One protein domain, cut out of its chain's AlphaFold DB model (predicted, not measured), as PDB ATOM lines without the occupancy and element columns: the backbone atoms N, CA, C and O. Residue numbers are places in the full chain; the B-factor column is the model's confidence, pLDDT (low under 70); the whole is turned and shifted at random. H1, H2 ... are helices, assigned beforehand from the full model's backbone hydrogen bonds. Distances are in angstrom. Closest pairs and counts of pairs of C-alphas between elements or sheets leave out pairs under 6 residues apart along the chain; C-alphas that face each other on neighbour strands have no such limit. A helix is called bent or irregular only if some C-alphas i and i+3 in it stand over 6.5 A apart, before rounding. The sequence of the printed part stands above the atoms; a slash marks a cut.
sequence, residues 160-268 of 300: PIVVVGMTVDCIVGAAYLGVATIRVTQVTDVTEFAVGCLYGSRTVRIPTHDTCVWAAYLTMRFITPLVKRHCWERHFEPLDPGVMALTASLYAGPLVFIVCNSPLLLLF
ATOM      1  N   PRO A 160      31.631 -37.775 -12.618       84.38
ATOM      2  CA  PRO A 160      31.769 -38.714 -11.497       84.38
ATOM      3  C   PRO A 160      32.863 -38.313 -10.501       84.38
ATOM      4  O   PRO A 160      32.655 -38.391  -9.297       84.38
ATOM      5  N   ILE A 161      34.005 -37.823 -10.996       87.56
ATOM      6  CA  ILE A 161      35.119 -37.380 -10.140       87.56
ATOM      7  C   ILE A 161      34.726 -36.163  -9.296       87.56
ATOM      8  O   ILE A 161      35.115 -36.081  -8.135       87.56
ATOM      9  N   VAL A 162      33.946 -35.234  -9.861       86.31
ATOM     10  CA  VAL A 162      33.528 -34.029  -9.137       86.31
ATOM     11  C   VAL A 162      32.570 -34.434  -8.031       86.31
ATOM     12  O   VAL A 162      32.798 -34.085  -6.881       86.31
ATOM     13  N   VAL A 163      31.557 -35.241  -8.351       83.88
ATOM     14  CA  VAL A 163      30.558 -35.671  -7.368       83.88
ATOM     15  C   VAL A 163      31.199 -36.469  -6.235       83.88
ATOM     16  O   VAL A 163      30.994 -36.126  -5.078       83.88
ATOM     17  N   VAL A 164      32.049 -37.458  -6.543       85.06
ATOM     18  CA  VAL A 164      32.784 -38.223  -5.519       85.06
ATOM     19  C   VAL A 164      33.674 -37.302  -4.683       85.06
ATOM     20  O   VAL A 164      33.651 -37.375  -3.456       85.06
ATOM     21  N   GLY A 165      34.434 -36.411  -5.326       85.19
ATOM     22  CA  GLY A 165      35.341 -35.501  -4.629       85.19
ATOM     23  C   GLY A 165      34.616 -34.539  -3.686       85.19
ATOM     24  O   GLY A 165      35.062 -34.330  -2.556       85.19
ATOM     25  N   MET A 166      33.464 -34.014  -4.113       81.44
ATOM     26  CA  MET A 166      32.614 -33.170  -3.276       81.44
ATOM     27  C   MET A 166      31.948 -33.960  -2.152       81.44
ATOM     28  O   MET A 166      31.886 -33.456  -1.034       81.44
ATOM     29  N   THR A 167      31.492 -35.194  -2.390       79.88
ATOM     30  CA  THR A 167      30.944 -36.041  -1.321       79.88
ATOM     31  C   THR A 167      31.994 -36.321  -0.247       79.88
ATOM     32  O   THR A 167      31.696 -36.202   0.938       79.88
ATOM     33  N   VAL A 168      33.238 -36.618  -0.632       81.44
ATOM     34  CA  VAL A 168      34.336 -36.812   0.327       81.44
ATOM     35  C   VAL A 168      34.609 -35.529   1.120       81.44
ATOM     36  O   VAL A 168      34.715 -35.587   2.343       81.44
ATOM     37  N   ASP A 169      34.648 -34.360   0.466       80.56
ATOM     38  CA  ASP A 169      34.781 -33.070   1.167       80.56
ATOM     39  C   ASP A 169      33.644 -32.844   2.182       80.56
ATOM     40  O   ASP A 169      33.864 -32.316   3.276       80.56
ATOM     41  N   CYS A 170      32.434 -33.289   1.841       74.12
ATOM     42  CA  CYS A 170      31.270 -33.215   2.714       74.12
ATOM     43  C   CYS A 170      31.414 -34.112   3.950       74.12
ATOM     44  O   CYS A 170      31.215 -33.616   5.058       74.12
ATOM     45  N   ILE A 171      31.817 -35.375   3.776       74.81
ATOM     46  CA  ILE A 171      32.032 -36.336   4.875       74.81
ATOM     47  C   ILE A 171      33.109 -35.818   5.834       74.81
ATOM     48  O   ILE A 171      32.893 -35.694   7.037       74.81
ATOM     49  N   VAL A 172      34.245 -35.370   5.298       72.88
ATOM     50  CA  VAL A 172      35.361 -34.830   6.096       72.88
ATOM     51  C   VAL A 172      34.989 -33.498   6.793       72.88
ATOM     52  O   VAL A 172      35.650 -33.045   7.741       72.88
ATOM     53  N   GLY A 173      33.912 -32.850   6.341       70.62
ATOM     54  CA  GLY A 173      33.289 -31.674   6.943       70.62
ATOM     55  C   GLY A 173      32.118 -31.961   7.895       70.62
ATOM     56  O   GLY A 173      31.547 -30.994   8.402       70.62
ATOM     57  N   ALA A 174      31.763 -33.224   8.160       68.94
ATOM     58  CA  ALA A 174      30.562 -33.612   8.914       68.94
ATOM     59  C   ALA A 174      30.503 -33.040  10.341       68.94
ATOM     60  O   ALA A 174      29.429 -32.702  10.832       68.94
ATOM     61  N   ALA A 175      31.648 -32.816  10.990       67.44
ATOM     62  CA  ALA A 175      31.694 -32.183  12.310       67.44
ATOM     63  C   ALA A 175      31.022 -30.796  12.348       67.44
ATOM     64  O   ALA A 175      30.376 -30.445  13.332       67.44
ATOM     65  N   TYR A 176      31.123 -30.021  11.263       70.81
ATOM     66  CA  TYR A 176      30.447 -28.725  11.160       70.81
ATOM     67  C   TYR A 176      28.941 -28.866  10.927       70.81
ATOM     68  O   TYR A 176      28.185 -27.976  11.307       70.81
ATOM     69  N   LEU A 177      28.502 -29.984  10.343       68.50
ATOM     70  CA  LEU A 177      27.086 -30.290  10.175       68.50
ATOM     71  C   LEU A 177      26.430 -30.586  11.529       68.50
ATOM     72  O   LEU A 177      25.360 -30.058  11.800       68.50
ATOM     73  N   GLY A 178      27.110 -31.315  12.422       68.94
ATOM     74  CA  GLY A 178      26.622 -31.533  13.790       68.94
ATOM     75  C   GLY A 178      26.441 -30.231  14.582       68.94
ATOM     76  O   GLY A 178      25.439 -30.054  15.270       68.94
ATOM     77  N   VAL A 179      27.358 -29.269  14.421       71.56
ATOM     78  CA  VAL A 179      27.217 -27.925  15.013       71.56
ATOM     79  C   VAL A 179      26.021 -27.175  14.417       71.56
ATOM     80  O   VAL A 179      25.288 -26.517  15.152       71.56
ATOM     81  N   ALA A 180      25.796 -27.282  13.106       70.69
ATOM     82  CA  ALA A 180      24.637 -26.676  12.453       70.69
ATOM     83  C   ALA A 180      23.316 -27.271  12.967       70.69
ATOM     84  O   ALA A 180      22.396 -26.520  13.279       70.69
ATOM     85  N   THR A 181      23.248 -28.594  13.145       70.38
ATOM     86  CA  THR A 181      22.091 -29.291  13.727       70.38
ATOM     87  C   THR A 181      21.741 -28.771  15.121       70.38
ATOM     88  O   THR A 181      20.567 -28.579  15.414       70.38
ATOM     89  N   ILE A 182      22.739 -28.477  15.959       72.12
ATOM     90  CA  ILE A 182      22.516 -27.916  17.302       72.12
ATOM     91  C   ILE A 182      21.982 -26.469  17.232       72.12
ATOM     92  O   ILE A 182      21.205 -26.057  18.089       72.12
ATOM     93  N   ARG A 183      22.349 -25.689  16.205       69.81
ATOM     94  CA  ARG A 183      21.846 -24.311  16.013       69.81
ATOM     95  C   ARG A 183      20.395 -24.253  15.542       69.81
ATOM     96  O   ARG A 183      19.669 -23.355  15.952       69.81
ATOM     97  N   VAL A 184      19.947 -25.235  14.748       67.75
ATOM     98  CA  VAL A 184      18.551 -25.353  14.261       67.75
ATOM     99  C   VAL A 184      17.534 -25.384  15.407       67.75
ATOM    100  O   VAL A 184      16.341 -25.240  15.182       67.75
ATOM    101  N   THR A 185      17.961 -25.579  16.651       66.25
ATOM    102  CA  THR A 185      17.037 -25.799  17.771       66.25
ATOM    103  C   THR A 185      17.023 -24.661  18.770       66.25
ATOM    104  O   THR A 185      16.233 -24.677  19.708       66.25
ATOM    105  N   GLN A 186      17.826 -23.625  18.530       68.38
ATOM    106  CA  GLN A 186      17.754 -22.360  19.249       68.38
ATOM    107  C   GLN A 186      16.589 -21.513  18.710       68.38
ATOM    108  O   GLN A 186      16.787 -20.419  18.202       68.38
ATOM    109  N   VAL A 187      15.354 -22.018  18.815       69.25
ATOM    110  CA  VAL A 187      14.141 -21.357  18.280       69.25
ATOM    111  C   VAL A 187      13.885 -19.994  18.942       69.25
ATOM    112  O   VAL A 187      13.248 -19.122  18.356       69.25
ATOM    113  N   THR A 188      14.420 -19.785  20.149       70.81
ATOM    114  CA  THR A 188      14.386 -18.499  20.858       70.81
ATOM    115  C   THR A 188      15.163 -17.401  20.134       70.81
ATOM    116  O   THR A 188      14.823 -16.230  20.275       70.81
ATOM    117  N   ASP A 189      16.184 -17.767  19.355       75.62
ATOM    118  CA  ASP A 189      16.939 -16.853  18.507       75.62
ATOM    119  C   ASP A 189      16.696 -17.203  17.035       75.62
ATOM    120  O   ASP A 189      17.313 -18.097  16.453       75.62
ATOM    121  N   VAL A 190      15.783 -16.459  16.408       75.75
ATOM    122  CA  VAL A 190      15.401 -16.644  14.999       75.75
ATOM    123  C   VAL A 190      16.615 -16.560  14.067       75.75
ATOM    124  O   VAL A 190      16.616 -17.191  13.008       75.75
ATOM    125  N   THR A 191      17.663 -15.818  14.444       75.44
ATOM    126  CA  THR A 191      18.873 -15.706  13.626       75.44
ATOM    127  C   THR A 191      19.702 -16.981  13.672       75.44
ATOM    128  O   THR A 191      20.080 -17.475  12.612       75.44
ATOM    129  N   GLU A 192      19.909 -17.576  14.846       70.94
ATOM    130  CA  GLU A 192      20.617 -18.854  14.980       70.94
ATOM    131  C   GLU A 192      19.802 -20.020  14.415       70.94
ATOM    132  O   GLU A 192      20.366 -20.893  13.755       70.94
ATOM    133  N   PHE A 193      18.473 -19.987  14.548       71.12
ATOM    134  CA  PHE A 193      17.581 -20.935  13.882       71.12
ATOM    135  C   PHE A 193      17.713 -20.862  12.354       71.12
ATOM    136  O   PHE A 193      17.934 -21.881  11.693       71.12
ATOM    137  N   ALA A 194      17.618 -19.658  11.778       71.62
ATOM    138  CA  ALA A 194      17.739 -19.453  10.338       71.62
ATOM    139  C   ALA A 194      19.142 -19.824   9.842       71.62
ATOM    140  O   ALA A 194      19.272 -20.544   8.856       71.62
ATOM    141  N   VAL A 195      20.196 -19.403  10.545       71.19
ATOM    142  CA  VAL A 195      21.585 -19.763  10.235       71.19
ATOM    143  C   VAL A 195      21.779 -21.272  10.339       71.19
ATOM    144  O   VAL A 195      22.367 -21.851   9.437       71.19
ATOM    145  N   GLY A 196      21.247 -21.934  11.365       65.62
ATOM    146  CA  GLY A 196      21.282 -23.387  11.515       65.62
ATOM    147  C   GLY A 196      20.585 -24.106  10.364       65.62
ATOM    148  O   GLY A 196      21.149 -25.041   9.799       65.62
ATOM    149  N   CYS A 197      19.402 -23.641   9.955       67.62
ATOM    150  CA  CYS A 197      18.669 -24.211   8.824       67.62
ATOM    151  C   CYS A 197      19.440 -24.032   7.512       67.62
ATOM    152  O   CYS A 197      19.558 -24.984   6.746       67.62
ATOM    153  N   LEU A 198      20.023 -22.848   7.297       64.44
ATOM    154  CA  LEU A 198      20.825 -22.511   6.119       64.44
ATOM    155  C   LEU A 198      22.197 -23.202   6.107       64.44
ATOM    156  O   LEU A 198      22.719 -23.491   5.038       64.44
ATOM    157  N   TYR A 199      22.797 -23.484   7.266       60.72
ATOM    158  CA  TYR A 199      24.036 -24.264   7.383       60.72
ATOM    159  C   TYR A 199      23.783 -25.772   7.287       60.72
ATOM    160  O   TYR A 199      24.660 -26.499   6.822       60.72
ATOM    161  N   GLY A 200      22.608 -26.241   7.717       54.50
ATOM    162  CA  GLY A 200      22.159 -27.623   7.552       54.50
ATOM    163  C   GLY A 200      21.858 -27.960   6.090       54.50
ATOM    164  O   GLY A 200      22.208 -29.046   5.629       54.50
ATOM    165  N   SER A 201      21.286 -27.015   5.339       52.78
ATOM    166  CA  SER A 201      21.122 -27.112   3.881       52.78
ATOM    167  C   SER A 201      22.383 -26.757   3.094       52.78
ATOM    168  O   SER A 201      22.674 -27.385   2.081       52.78
ATOM    169  N   ARG A 202      23.169 -25.812   3.608       51.72
ATOM    170  CA  ARG A 202      24.296 -25.144   2.953       51.72
ATOM    171  C   ARG A 202      23.956 -24.411   1.646       51.72
ATOM    172  O   ARG A 202      24.727 -24.453   0.692       51.72
ATOM    173  N   THR A 203      22.966 -23.527   1.704       36.06
ATOM    174  CA  THR A 203      22.980 -22.304   0.888       36.06
ATOM    175  C   THR A 203      22.433 -21.135   1.696       36.06
ATOM    176  O   THR A 203      21.307 -21.160   2.169       36.06
ATOM    177  N   VAL A 204      23.250 -20.092   1.868       33.28
ATOM    178  CA  VAL A 204      22.993 -18.716   1.394       33.28
ATOM    179  C   VAL A 204      24.070 -17.815   2.003       33.28
ATOM    180  O   VAL A 204      23.935 -17.297   3.111       33.28
ATOM    181  N   ARG A 205      25.169 -17.660   1.254       33.28
ATOM    182  CA  ARG A 205      25.739 -16.378   0.797       33.28
ATOM    183  C   ARG A 205      27.006 -16.683  -0.008       33.28
ATOM    184  O   ARG A 205      28.006 -17.053   0.590       33.28
ATOM    185  N   ILE A 206      26.965 -16.450  -1.327       34.09
ATOM    186  CA  ILE A 206      28.127 -16.488  -2.250       34.09
ATOM    187  C   ILE A 206      28.568 -17.953  -2.543       34.09
ATOM    188  O   ILE A 206      28.474 -18.815  -1.676       34.09
ATOM    189  N   PRO A 207      28.877 -18.315  -3.801       41.69
ATOM    190  CA  PRO A 207      28.654 -19.655  -4.341       41.69
ATOM    191  C   PRO A 207      29.633 -20.651  -3.728       41.69
ATOM    192  O   PRO A 207      30.825 -20.495  -3.943       41.69
ATOM    193  N   THR A 208      29.166 -21.648  -2.969       38.28
ATOM    194  CA  THR A 208      29.783 -22.985  -2.840       38.28
ATOM    195  C   THR A 208      29.083 -23.844  -1.763       38.28
ATOM    196  O   THR A 208      29.109 -23.511  -0.586       38.28
ATOM    197  N   HIS A 209      28.600 -25.020  -2.198       43.56
ATOM    198  CA  HIS A 209      28.496 -26.302  -1.470       43.56
ATOM    199  C   HIS A 209      27.286 -26.636  -0.575       43.56
ATOM    200  O   HIS A 209      27.453 -26.701   0.634       43.56
ATOM    201  N   ASP A 210      26.183 -27.133  -1.150       49.34
ATOM    202  CA  ASP A 210      25.142 -27.885  -0.420       49.34
ATOM    203  C   ASP A 210      25.569 -29.332  -0.063       49.34
ATOM    204  O   ASP A 210      25.736 -30.178  -0.942       49.34
ATOM    205  N   THR A 211      25.737 -29.670   1.223       50.06
ATOM    206  CA  THR A 211      26.260 -30.980   1.699       50.06
ATOM    207  C   THR A 211      25.407 -32.179   1.293       50.06
ATOM    208  O   THR A 211      25.927 -33.217   0.882       50.06
ATOM    209  N   CYS A 212      24.088 -32.041   1.429       53.16
ATOM    210  CA  CYS A 212      23.134 -33.126   1.199       53.16
ATOM    211  C   CYS A 212      22.881 -33.349  -0.293       53.16
ATOM    212  O   CYS A 212      22.606 -34.466  -0.731       53.16
ATOM    213  N   VAL A 213      23.033 -32.295  -1.092       63.44
ATOM    214  CA  VAL A 213      22.750 -32.346  -2.523       63.44
ATOM    215  C   VAL A 213      23.820 -33.167  -3.246       63.44
ATOM    216  O   VAL A 213      23.492 -33.953  -4.129       63.44
ATOM    217  N   TRP A 214      25.084 -33.111  -2.810       71.44
ATOM    218  CA  TRP A 214      26.136 -33.966  -3.375       71.44
ATOM    219  C   TRP A 214      25.899 -35.456  -3.134       71.44
ATOM    220  O   TRP A 214      26.164 -36.252  -4.029       71.44
ATOM    221  N   ALA A 215      25.376 -35.850  -1.969       68.62
ATOM    222  CA  ALA A 215      25.010 -37.245  -1.711       68.62
ATOM    223  C   ALA A 215      23.843 -37.701  -2.606       68.62
ATOM    224  O   ALA A 215      23.862 -38.810  -3.150       68.62
ATOM    225  N   ALA A 216      22.861 -36.824  -2.828       73.00
ATOM    226  CA  ALA A 216      21.761 -37.082  -3.748       73.00
ATOM    227  C   ALA A 216      22.249 -37.188  -5.207       73.00
ATOM    228  O   ALA A 216      21.910 -38.152  -5.892       73.00
ATOM    229  N   TYR A 217      23.129 -36.287  -5.664       76.06
ATOM    230  CA  TYR A 217      23.749 -36.359  -6.994       76.06
ATOM    231  C   TYR A 217      24.601 -37.612  -7.177       76.06
ATOM    232  O   TYR A 217      24.534 -38.247  -8.230       76.06
ATOM    233  N   LEU A 218      25.375 -37.997  -6.156       78.38
ATOM    234  CA  LEU A 218      26.165 -39.229  -6.162       78.38
ATOM    235  C   LEU A 218      25.246 -40.418  -6.398       78.38
ATOM    236  O   LEU A 218      25.482 -41.235  -7.289       78.38
ATOM    237  N   THR A 219      24.158 -40.473  -5.636       78.06
ATOM    238  CA  THR A 219      23.258 -41.606  -5.715       78.06
ATOM    239  C   THR A 219      22.492 -41.624  -7.028       78.06
ATOM    240  O   THR A 219      22.458 -42.657  -7.686       78.06
ATOM    241  N   MET A 220      21.983 -40.483  -7.494       80.06
ATOM    242  CA  MET A 220      21.341 -40.372  -8.803       80.06
ATOM    243  C   MET A 220      22.288 -40.829  -9.924       80.06
ATOM    244  O   MET A 220      21.891 -41.579 -10.819       80.06
ATOM    245  N   ARG A 221      23.574 -40.468  -9.839       81.88
ATOM    246  CA  ARG A 221      24.593 -40.853 -10.819       81.88
ATOM    247  C   ARG A 221      24.871 -42.354 -10.838       81.88
ATOM    248  O   ARG A 221      25.033 -42.895 -11.929       81.88
ATOM    249  N   PHE A 222      24.933 -43.017  -9.682       82.31
ATOM    250  CA  PHE A 222      25.184 -44.462  -9.599       82.31
ATOM    251  C   PHE A 222      23.925 -45.315  -9.781       82.31
ATOM    252  O   PHE A 222      24.019 -46.413 -10.327       82.31
ATOM    253  N   ILE A 223      22.746 -44.805  -9.422       83.69
ATOM    254  CA  ILE A 223      21.461 -45.468  -9.667       83.69
ATOM    255  C   ILE A 223      21.116 -45.444 -11.157       83.69
ATOM    256  O   ILE A 223      20.671 -46.458 -11.682       83.69
ATOM    257  N   THR A 224      21.378 -44.347 -11.877       83.31
ATOM    258  CA  THR A 224      21.070 -44.234 -13.319       83.31
ATOM    259  C   THR A 224      21.563 -45.431 -14.157       83.31
ATOM    260  O   THR A 224      20.753 -46.023 -14.869       83.31
ATOM    261  N   PRO A 225      22.845 -45.852 -14.113       82.19
ATOM    262  CA  PRO A 225      23.297 -47.014 -14.874       82.19
ATOM    263  C   PRO A 225      22.681 -48.332 -14.383       82.19
ATOM    264  O   PRO A 225      22.503 -49.235 -15.196       82.19
ATOM    265  N   LEU A 226      22.334 -48.457 -13.097       84.62
ATOM    266  CA  LEU A 226      21.644 -49.637 -12.563       84.62
ATOM    267  C   LEU A 226      20.208 -49.723 -13.095       84.62
ATOM    268  O   LEU A 226      19.820 -50.752 -13.641       84.62
ATOM    269  N   VAL A 227      19.459 -48.620 -13.041       84.62
ATOM    270  CA  VAL A 227      18.099 -48.504 -13.593       84.62
ATOM    271  C   VAL A 227      18.088 -48.809 -15.088       84.62
ATOM    272  O   VAL A 227      17.229 -49.555 -15.554       84.62
ATOM    273  N   LYS A 228      19.085 -48.309 -15.830       83.69
ATOM    274  CA  LYS A 228      19.244 -48.600 -17.261       83.69
ATOM    275  C   LYS A 228      19.573 -50.061 -17.542       83.69
ATOM    276  O   LYS A 228      19.041 -50.626 -18.489       83.69
ATOM    277  N   ARG A 229      20.411 -50.697 -16.717       88.06
ATOM    278  CA  ARG A 229      20.717 -52.133 -16.842       88.06
ATOM    279  C   ARG A 229      19.507 -53.020 -16.558       88.06
ATOM    280  O   ARG A 229      19.385 -54.069 -17.177       88.06
ATOM    281  N   HIS A 230      18.629 -52.598 -15.651       86.81
ATOM    282  CA  HIS A 230      17.421 -53.337 -15.278       86.81
ATOM    283  C   HIS A 230      16.156 -52.896 -16.038       86.81
ATOM    284  O   HIS A 230      15.079 -53.421 -15.774       86.81
ATOM    285  N   CYS A 231      16.270 -51.969 -17.000       84.44
ATOM    286  CA  CYS A 231      15.155 -51.426 -17.790       84.44
ATOM    287  C   CYS A 231      14.003 -50.850 -16.941       84.44
ATOM    288  O   CYS A 231      12.840 -50.885 -17.343       84.44
ATOM    289  N   TRP A 232      14.308 -50.293 -15.767       86.56
ATOM    290  CA  TRP A 232      13.301 -49.738 -14.855       86.56
ATOM    291  C   TRP A 232      12.899 -48.298 -15.182       86.56
ATOM    292  O   TRP A 232      12.182 -47.679 -14.407       86.56
ATOM    293  N   GLU A 233      13.292 -47.776 -16.344       81.94
ATOM    294  CA  GLU A 233      13.031 -46.392 -16.769       81.94
ATOM    295  C   GLU A 233      11.541 -46.012 -16.721       81.94
ATOM    296  O   GLU A 233      11.215 -44.861 -16.479       81.94
ATOM    297  N   ARG A 234      10.626 -46.979 -16.879       78.25
ATOM    298  CA  ARG A 234       9.173 -46.744 -16.789       78.25
ATOM    299  C   ARG A 234       8.668 -46.405 -15.384       78.25
ATOM    300  O   ARG A 234       7.567 -45.887 -15.269       78.25
ATOM    301  N   HIS A 235       9.437 -46.725 -14.346       81.81
ATOM    302  CA  HIS A 235       9.056 -46.495 -12.949       81.81
ATOM    303  C   HIS A 235       9.668 -45.209 -12.376       81.81
ATOM    304  O   HIS A 235       9.313 -44.818 -11.270       81.81
ATOM    305  N   PHE A 236      10.587 -44.559 -13.099       77.75
ATOM    306  CA  PHE A 236      11.295 -43.374 -12.618       77.75
ATOM    307  C   PHE A 236      11.031 -42.175 -13.524       77.75
ATOM    308  O   PHE A 236      11.310 -42.212 -14.721       77.75
ATOM    309  N   GLU A 237      10.547 -41.086 -12.935       81.00
ATOM    310  CA  GLU A 237      10.415 -39.801 -13.620       81.00
ATOM    311  C   GLU A 237      11.760 -39.046 -13.602       81.00
ATOM    312  O   GLU A 237      12.498 -39.130 -12.612       81.00
ATOM    313  N   PRO A 238      12.144 -38.334 -14.680       73.50
ATOM    314  CA  PRO A 238      13.366 -37.537 -14.682       73.50
ATOM    315  C   PRO A 238      13.293 -36.417 -13.635       73.50
ATOM    316  O   PRO A 238      12.460 -35.520 -13.726       73.50
ATOM    317  N   LEU A 239      14.204 -36.444 -12.658       72.00
ATOM    318  CA  LEU A 239      14.354 -35.353 -11.694       72.00
ATOM    319  C   LEU A 239      15.217 -34.223 -12.264       72.00
ATOM    320  O   LEU A 239      16.314 -34.458 -12.775       72.00
ATOM    321  N   ASP A 240      14.752 -32.989 -12.081       76.75
ATOM    322  CA  ASP A 240      15.546 -31.788 -12.320       76.75
ATOM    323  C   ASP A 240      16.550 -31.566 -11.158       76.75
ATOM    324  O   ASP A 240      16.141 -31.469  -9.991       76.75
ATOM    325  N   PRO A 241      17.866 -31.472 -11.438       71.12
ATOM    326  CA  PRO A 241      18.902 -31.219 -10.436       71.12
ATOM    327  C   PRO A 241      18.688 -29.961  -9.585       71.12
ATOM    328  O   PRO A 241      19.069 -29.956  -8.412       71.12
ATOM    329  N   GLY A 242      18.117 -28.904 -10.163       74.50
ATOM    330  CA  GLY A 242      17.827 -27.636  -9.503       74.50
ATOM    331  C   GLY A 242      16.644 -27.743  -8.546       74.50
ATOM    332  O   GLY A 242      16.730 -27.266  -7.414       74.50
ATOM    333  N   VAL A 243      15.581 -28.453  -8.937       78.38
ATOM    334  CA  VAL A 243      14.452 -28.748  -8.034       78.38
ATOM    335  C   VAL A 243      14.915 -29.612  -6.862       78.38
ATOM    336  O   VAL A 243      14.528 -29.367  -5.719       78.38
ATOM    337  N   MET A 244      15.798 -30.581  -7.108       76.94
ATOM    338  CA  MET A 244      16.364 -31.413  -6.045       76.94
ATOM    339  C   MET A 244      17.215 -30.594  -5.060       76.94
ATOM    340  O   MET A 244      17.076 -30.759  -3.851       76.94
ATOM    341  N   ALA A 245      18.053 -29.678  -5.555       73.44
ATOM    342  CA  ALA A 245      18.834 -28.781  -4.701       73.44
ATOM    343  C   ALA A 245      17.936 -27.853  -3.870       73.44
ATOM    344  O   ALA A 245      18.131 -27.713  -2.661       73.44
ATOM    345  N   LEU A 246      16.914 -27.265  -4.498       75.44
ATOM    346  CA  LEU A 246      15.973 -26.362  -3.840       75.44
ATOM    347  C   LEU A 246      15.172 -27.077  -2.746       75.44
ATOM    348  O   LEU A 246      15.080 -26.594  -1.619       75.44
ATOM    349  N   THR A 247      14.618 -28.248  -3.061       75.25
ATOM    350  CA  THR A 247      13.828 -29.036  -2.105       75.25
ATOM    351  C   THR A 247      14.688 -29.529  -0.948       75.25
ATOM    352  O   THR A 247      14.308 -29.336   0.206       75.25
ATOM    353  N   ALA A 248      15.881 -30.070  -1.211       72.44
ATOM    354  CA  ALA A 248      16.814 -30.453  -0.153       72.44
ATOM    355  C   ALA A 248      17.151 -29.264   0.759       72.44
ATOM    356  O   ALA A 248      17.189 -29.419   1.979       72.44
ATOM    357  N   SER A 249      17.325 -28.071   0.188       70.25
ATOM    358  CA  SER A 249      17.691 -26.884   0.961       70.25
ATOM    359  C   SER A 249      16.570 -26.373   1.862       70.25
ATOM    360  O   SER A 249      16.827 -25.929   2.980       70.25
ATOM    361  N   LEU A 250      15.323 -26.460   1.400       74.31
ATOM    362  CA  LEU A 250      14.153 -26.020   2.160       74.31
ATOM    363  C   LEU A 250      13.731 -27.040   3.222       74.31
ATOM    364  O   LEU A 250      13.318 -26.649   4.312       74.31
ATOM    365  N   TYR A 251      13.840 -28.338   2.925       73.81
ATOM    366  CA  TYR A 251      13.359 -29.391   3.817       73.81
ATOM    367  C   TYR A 251      14.398 -29.874   4.832       73.81
ATOM    368  O   TYR A 251      13.995 -30.321   5.904       73.81
ATOM    369  N   ALA A 252      15.707 -29.778   4.562       71.19
ATOM    370  CA  ALA A 252      16.731 -30.343   5.448       71.19
ATOM    371  C   ALA A 252      16.648 -29.811   6.891       71.19
ATOM    372  O   ALA A 252      16.602 -30.603   7.828       71.19
ATOM    373  N   GLY A 253      16.582 -28.487   7.076       69.75
ATOM    374  CA  GLY A 253      16.491 -27.865   8.403       69.75
ATOM    375  C   GLY A 253      15.232 -28.282   9.179       69.75
ATOM    376  O   GLY A 253      15.356 -28.869  10.256       69.75
ATOM    377  N   PRO A 254      14.020 -28.057   8.632       75.19
ATOM    378  CA  PRO A 254      12.772 -28.467   9.275       75.19
ATOM    379  C   PRO A 254      12.678 -29.973   9.549       75.19
ATOM    380  O   PRO A 254      12.186 -30.369  10.601       75.19
ATOM    381  N   LEU A 255      13.170 -30.827   8.644       77.56
ATOM    382  CA  LEU A 255      13.187 -32.274   8.867       77.56
ATOM    383  C   LEU A 255      14.102 -32.653  10.030       77.56
ATOM    384  O   LEU A 255      13.697 -33.440  10.880       77.56
ATOM    385  N   VAL A 256      15.302 -32.075  10.104       75.06
ATOM    386  CA  VAL A 256      16.216 -32.287  11.235       75.06
ATOM    387  C   VAL A 256      15.573 -31.817  12.539       75.06
ATOM    388  O   VAL A 256      15.633 -32.536  13.535       75.06
ATOM    389  N   PHE A 257      14.892 -30.668  12.527       75.12
ATOM    390  CA  PHE A 257      14.137 -30.184  13.680       75.12
ATOM    391  C   PHE A 257      13.065 -31.194  14.121       75.12
ATOM    392  O   PHE A 257      13.032 -31.577  15.289       75.12
ATOM    393  N   ILE A 258      12.238 -31.692  13.194       80.69
ATOM    394  CA  ILE A 258      11.195 -32.688  13.490       80.69
ATOM    395  C   ILE A 258      11.808 -33.982  14.032       80.69
ATOM    396  O   ILE A 258      11.326 -34.515  15.028       80.69
ATOM    397  N   VAL A 259      12.876 -34.491  13.414       78.06
ATOM    398  CA  VAL A 259      13.548 -35.722  13.855       78.06
ATOM    399  C   VAL A 259      14.080 -35.578  15.277       78.06
ATOM    400  O   VAL A 259      13.907 -36.488  16.082       78.06
ATOM    401  N   CYS A 260      14.678 -34.434  15.604       73.44
ATOM    402  CA  CYS A 260      15.269 -34.221  16.920       73.44
ATOM    403  C   CYS A 260      14.235 -33.939  18.019       73.44
ATOM    404  O   CYS A 260      14.484 -34.276  19.169       73.44
ATOM    405  N   ASN A 261      13.069 -33.389  17.667       74.94
ATOM    406  CA  ASN A 261      11.962 -33.130  18.598       74.94
ATOM    407  C   ASN A 261      10.924 -34.271  18.634       74.94
ATOM    408  O   ASN A 261       9.842 -34.115  19.195       74.94
ATOM    409  N   SER A 262      11.209 -35.421  18.019       78.94
ATOM    410  CA  SER A 262      10.291 -36.564  17.966       78.94
ATOM    411  C   SER A 262      10.983 -37.851  18.421       78.94
ATOM    412  O   SER A 262      12.212 -37.948  18.392       78.94
ATOM    413  N   PRO A 263      10.225 -38.902  18.794       78.19
ATOM    414  CA  PRO A 263      10.806 -40.206  19.122       78.19
ATOM    415  C   PRO A 263      11.570 -40.852  17.953       78.19
ATOM    416  O   PRO A 263      12.270 -41.842  18.171       78.19
ATOM    417  N   LEU A 264      11.487 -40.295  16.732       77.56
ATOM    418  CA  LEU A 264      12.291 -40.723  15.583       77.56
ATOM    419  C   LEU A 264      13.790 -40.657  15.875       77.56
ATOM    420  O   LEU A 264      14.537 -41.481  15.355       77.56
ATOM    421  N   LEU A 265      14.221 -39.752  16.757       76.94
ATOM    422  CA  LEU A 265      15.588 -39.659  17.264       76.94
ATOM    423  C   LEU A 265      16.183 -41.014  17.685       76.94
ATOM    424  O   LEU A 265      17.355 -41.292  17.425       76.94
ATOM    425  N   LEU A 266      15.373 -41.877  18.309       76.50
ATOM    426  CA  LEU A 266      15.807 -43.189  18.795       76.50
ATOM    427  C   LEU A 266      16.219 -44.139  17.663       76.50
ATOM    428  O   LEU A 266      17.026 -45.035  17.894       76.50
ATOM    429  N   LEU A 267      15.709 -43.929  16.444       79.38
ATOM    430  CA  LEU A 267      16.112 -44.686  15.256       79.38
ATOM    431  C   LEU A 267      17.503 -44.268  14.760       79.38
ATOM    432  O   LEU A 267      18.228 -45.095  14.213       79.38
ATOM    433  N   PHE A 268      17.899 -43.011  14.978       75.00
ATOM    434  CA  PHE A 268      19.179 -42.473  14.505       75.00
ATOM    435  C   PHE A 268      20.339 -42.736  15.471       75.00
ATOM    436  O   PHE A 268      21.469 -42.930  15.031       75.00
TER     437      PHE A 268
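This is residues 160 to 268 of the 300 residues of an uncharacterized protein of Aphanomyces astaci (UniProt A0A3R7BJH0). This is a long, loosely built frame of helices in which H1 packs along one side of H4, while the arm H6a of the bent helix H6 meets H4 at residues 212 to 217 alone and is apart from H1. One end holds the hairpin of H2 and H3, with H3 crossing the arm H6b near the bend and short H7 beyond H6b; towards the other end H4 runs on past H6a to a tip with short H5, from which the chain comes back to H6a. The printed part has 109 residues with seven named helices, H1 to H7 in order along the chain, and no named strand; the class is all helix, and the packing is part aligned, part crossed. The whole is only just loose, close to compact, with a radius of gyration of the C-alphas of 15.9 A, and its elongated outline spans 50 by 33 by 23 A.

Start with the longest helix, H6, residues 241 to 260, at C-alpha 241, (18.902, -31.219, -10.436). By its hydrogen bonds it was assigned as one helix, but it is bent: C-alphas 250 and 253 are 6.9 A apart. Read it as two arms, H6a from residue 241 to 250, 14.4 A long, and H6b from 253 to 260, 10.7 A long. Next look at H4, residues 211 to 229, which runs 28.7 A and ends at C-alpha 229, (20.717, -52.133, -16.842); it is neither bent nor irregular, but only just, with C-alphas 222 and 225 6.2 A apart. H1, residues 160 to 172, begins at C-alpha 160, (31.769, -38.714, -11.497), and is 18.4 A long. H2, residues 174 to 183, is 14.6 A long, and H3, residues 190 to 201, is 16.3 A long. The two short helices are H5, residues 232 to 235, and H7, residues 265 to 268.

Begin at the bend, where the lines of H6a and H6b stand at a steep tilt of 54 degrees. Here H3 touches H6b with its residues 196 to 201 alone, about perpendicular at 86 degrees; the closest C-alphas, of Cys 197 and Gly 253, are 4.3 A apart. H3 and H6a touch only at their ends, closest at the C-alphas of Ser 201 and Ser 249, 4.5 A. Move to H4, which touches H6a with residues 212 to 217 alone, opposite ways at a steep tilt of 40 degrees; the closest C-alphas are those of Val 213 and Ala 245, 5.7 A. H1 touches H4, opposite ways at a steep tilt of 40 degrees, closest at the C-alphas of Cys 170 and Thr 211, 5.6 A. H3 and H4 only just touch, with 3 pairs of C-alphas within 8 A, closest at Ser 201 and Thr 211, 6.8 A. H2 and H3 form a helical hairpin at a shallow tilt of 28 degrees; the C-alphas of Arg 183 and Gly 196 come closest, at 4.6 A. H1 and H2 meet only through their link. H5 is close to H4 but not clearly touching, with the C-alphas of Val 227 and Glu 233 closest at 6.3 A, and H7 stands likewise to H6b, with Val 259 and Leu 265 closest at 5.6 A. In H1, H2, H3, H6a and H6b every O i to N i+4 pair is within hydrogen-bond range, in H4 12 of 15 are, and H5 and H7 are too short for such a pair.

Look for the two C-alphas farthest apart at Thr 188 and Arg 229, 50.9 A. The printed part has no cut and no long link. Its mean pLDDT is 72.0, and 29 residues of this model are under 70, among them residues 183 to 187 and 196 to 213.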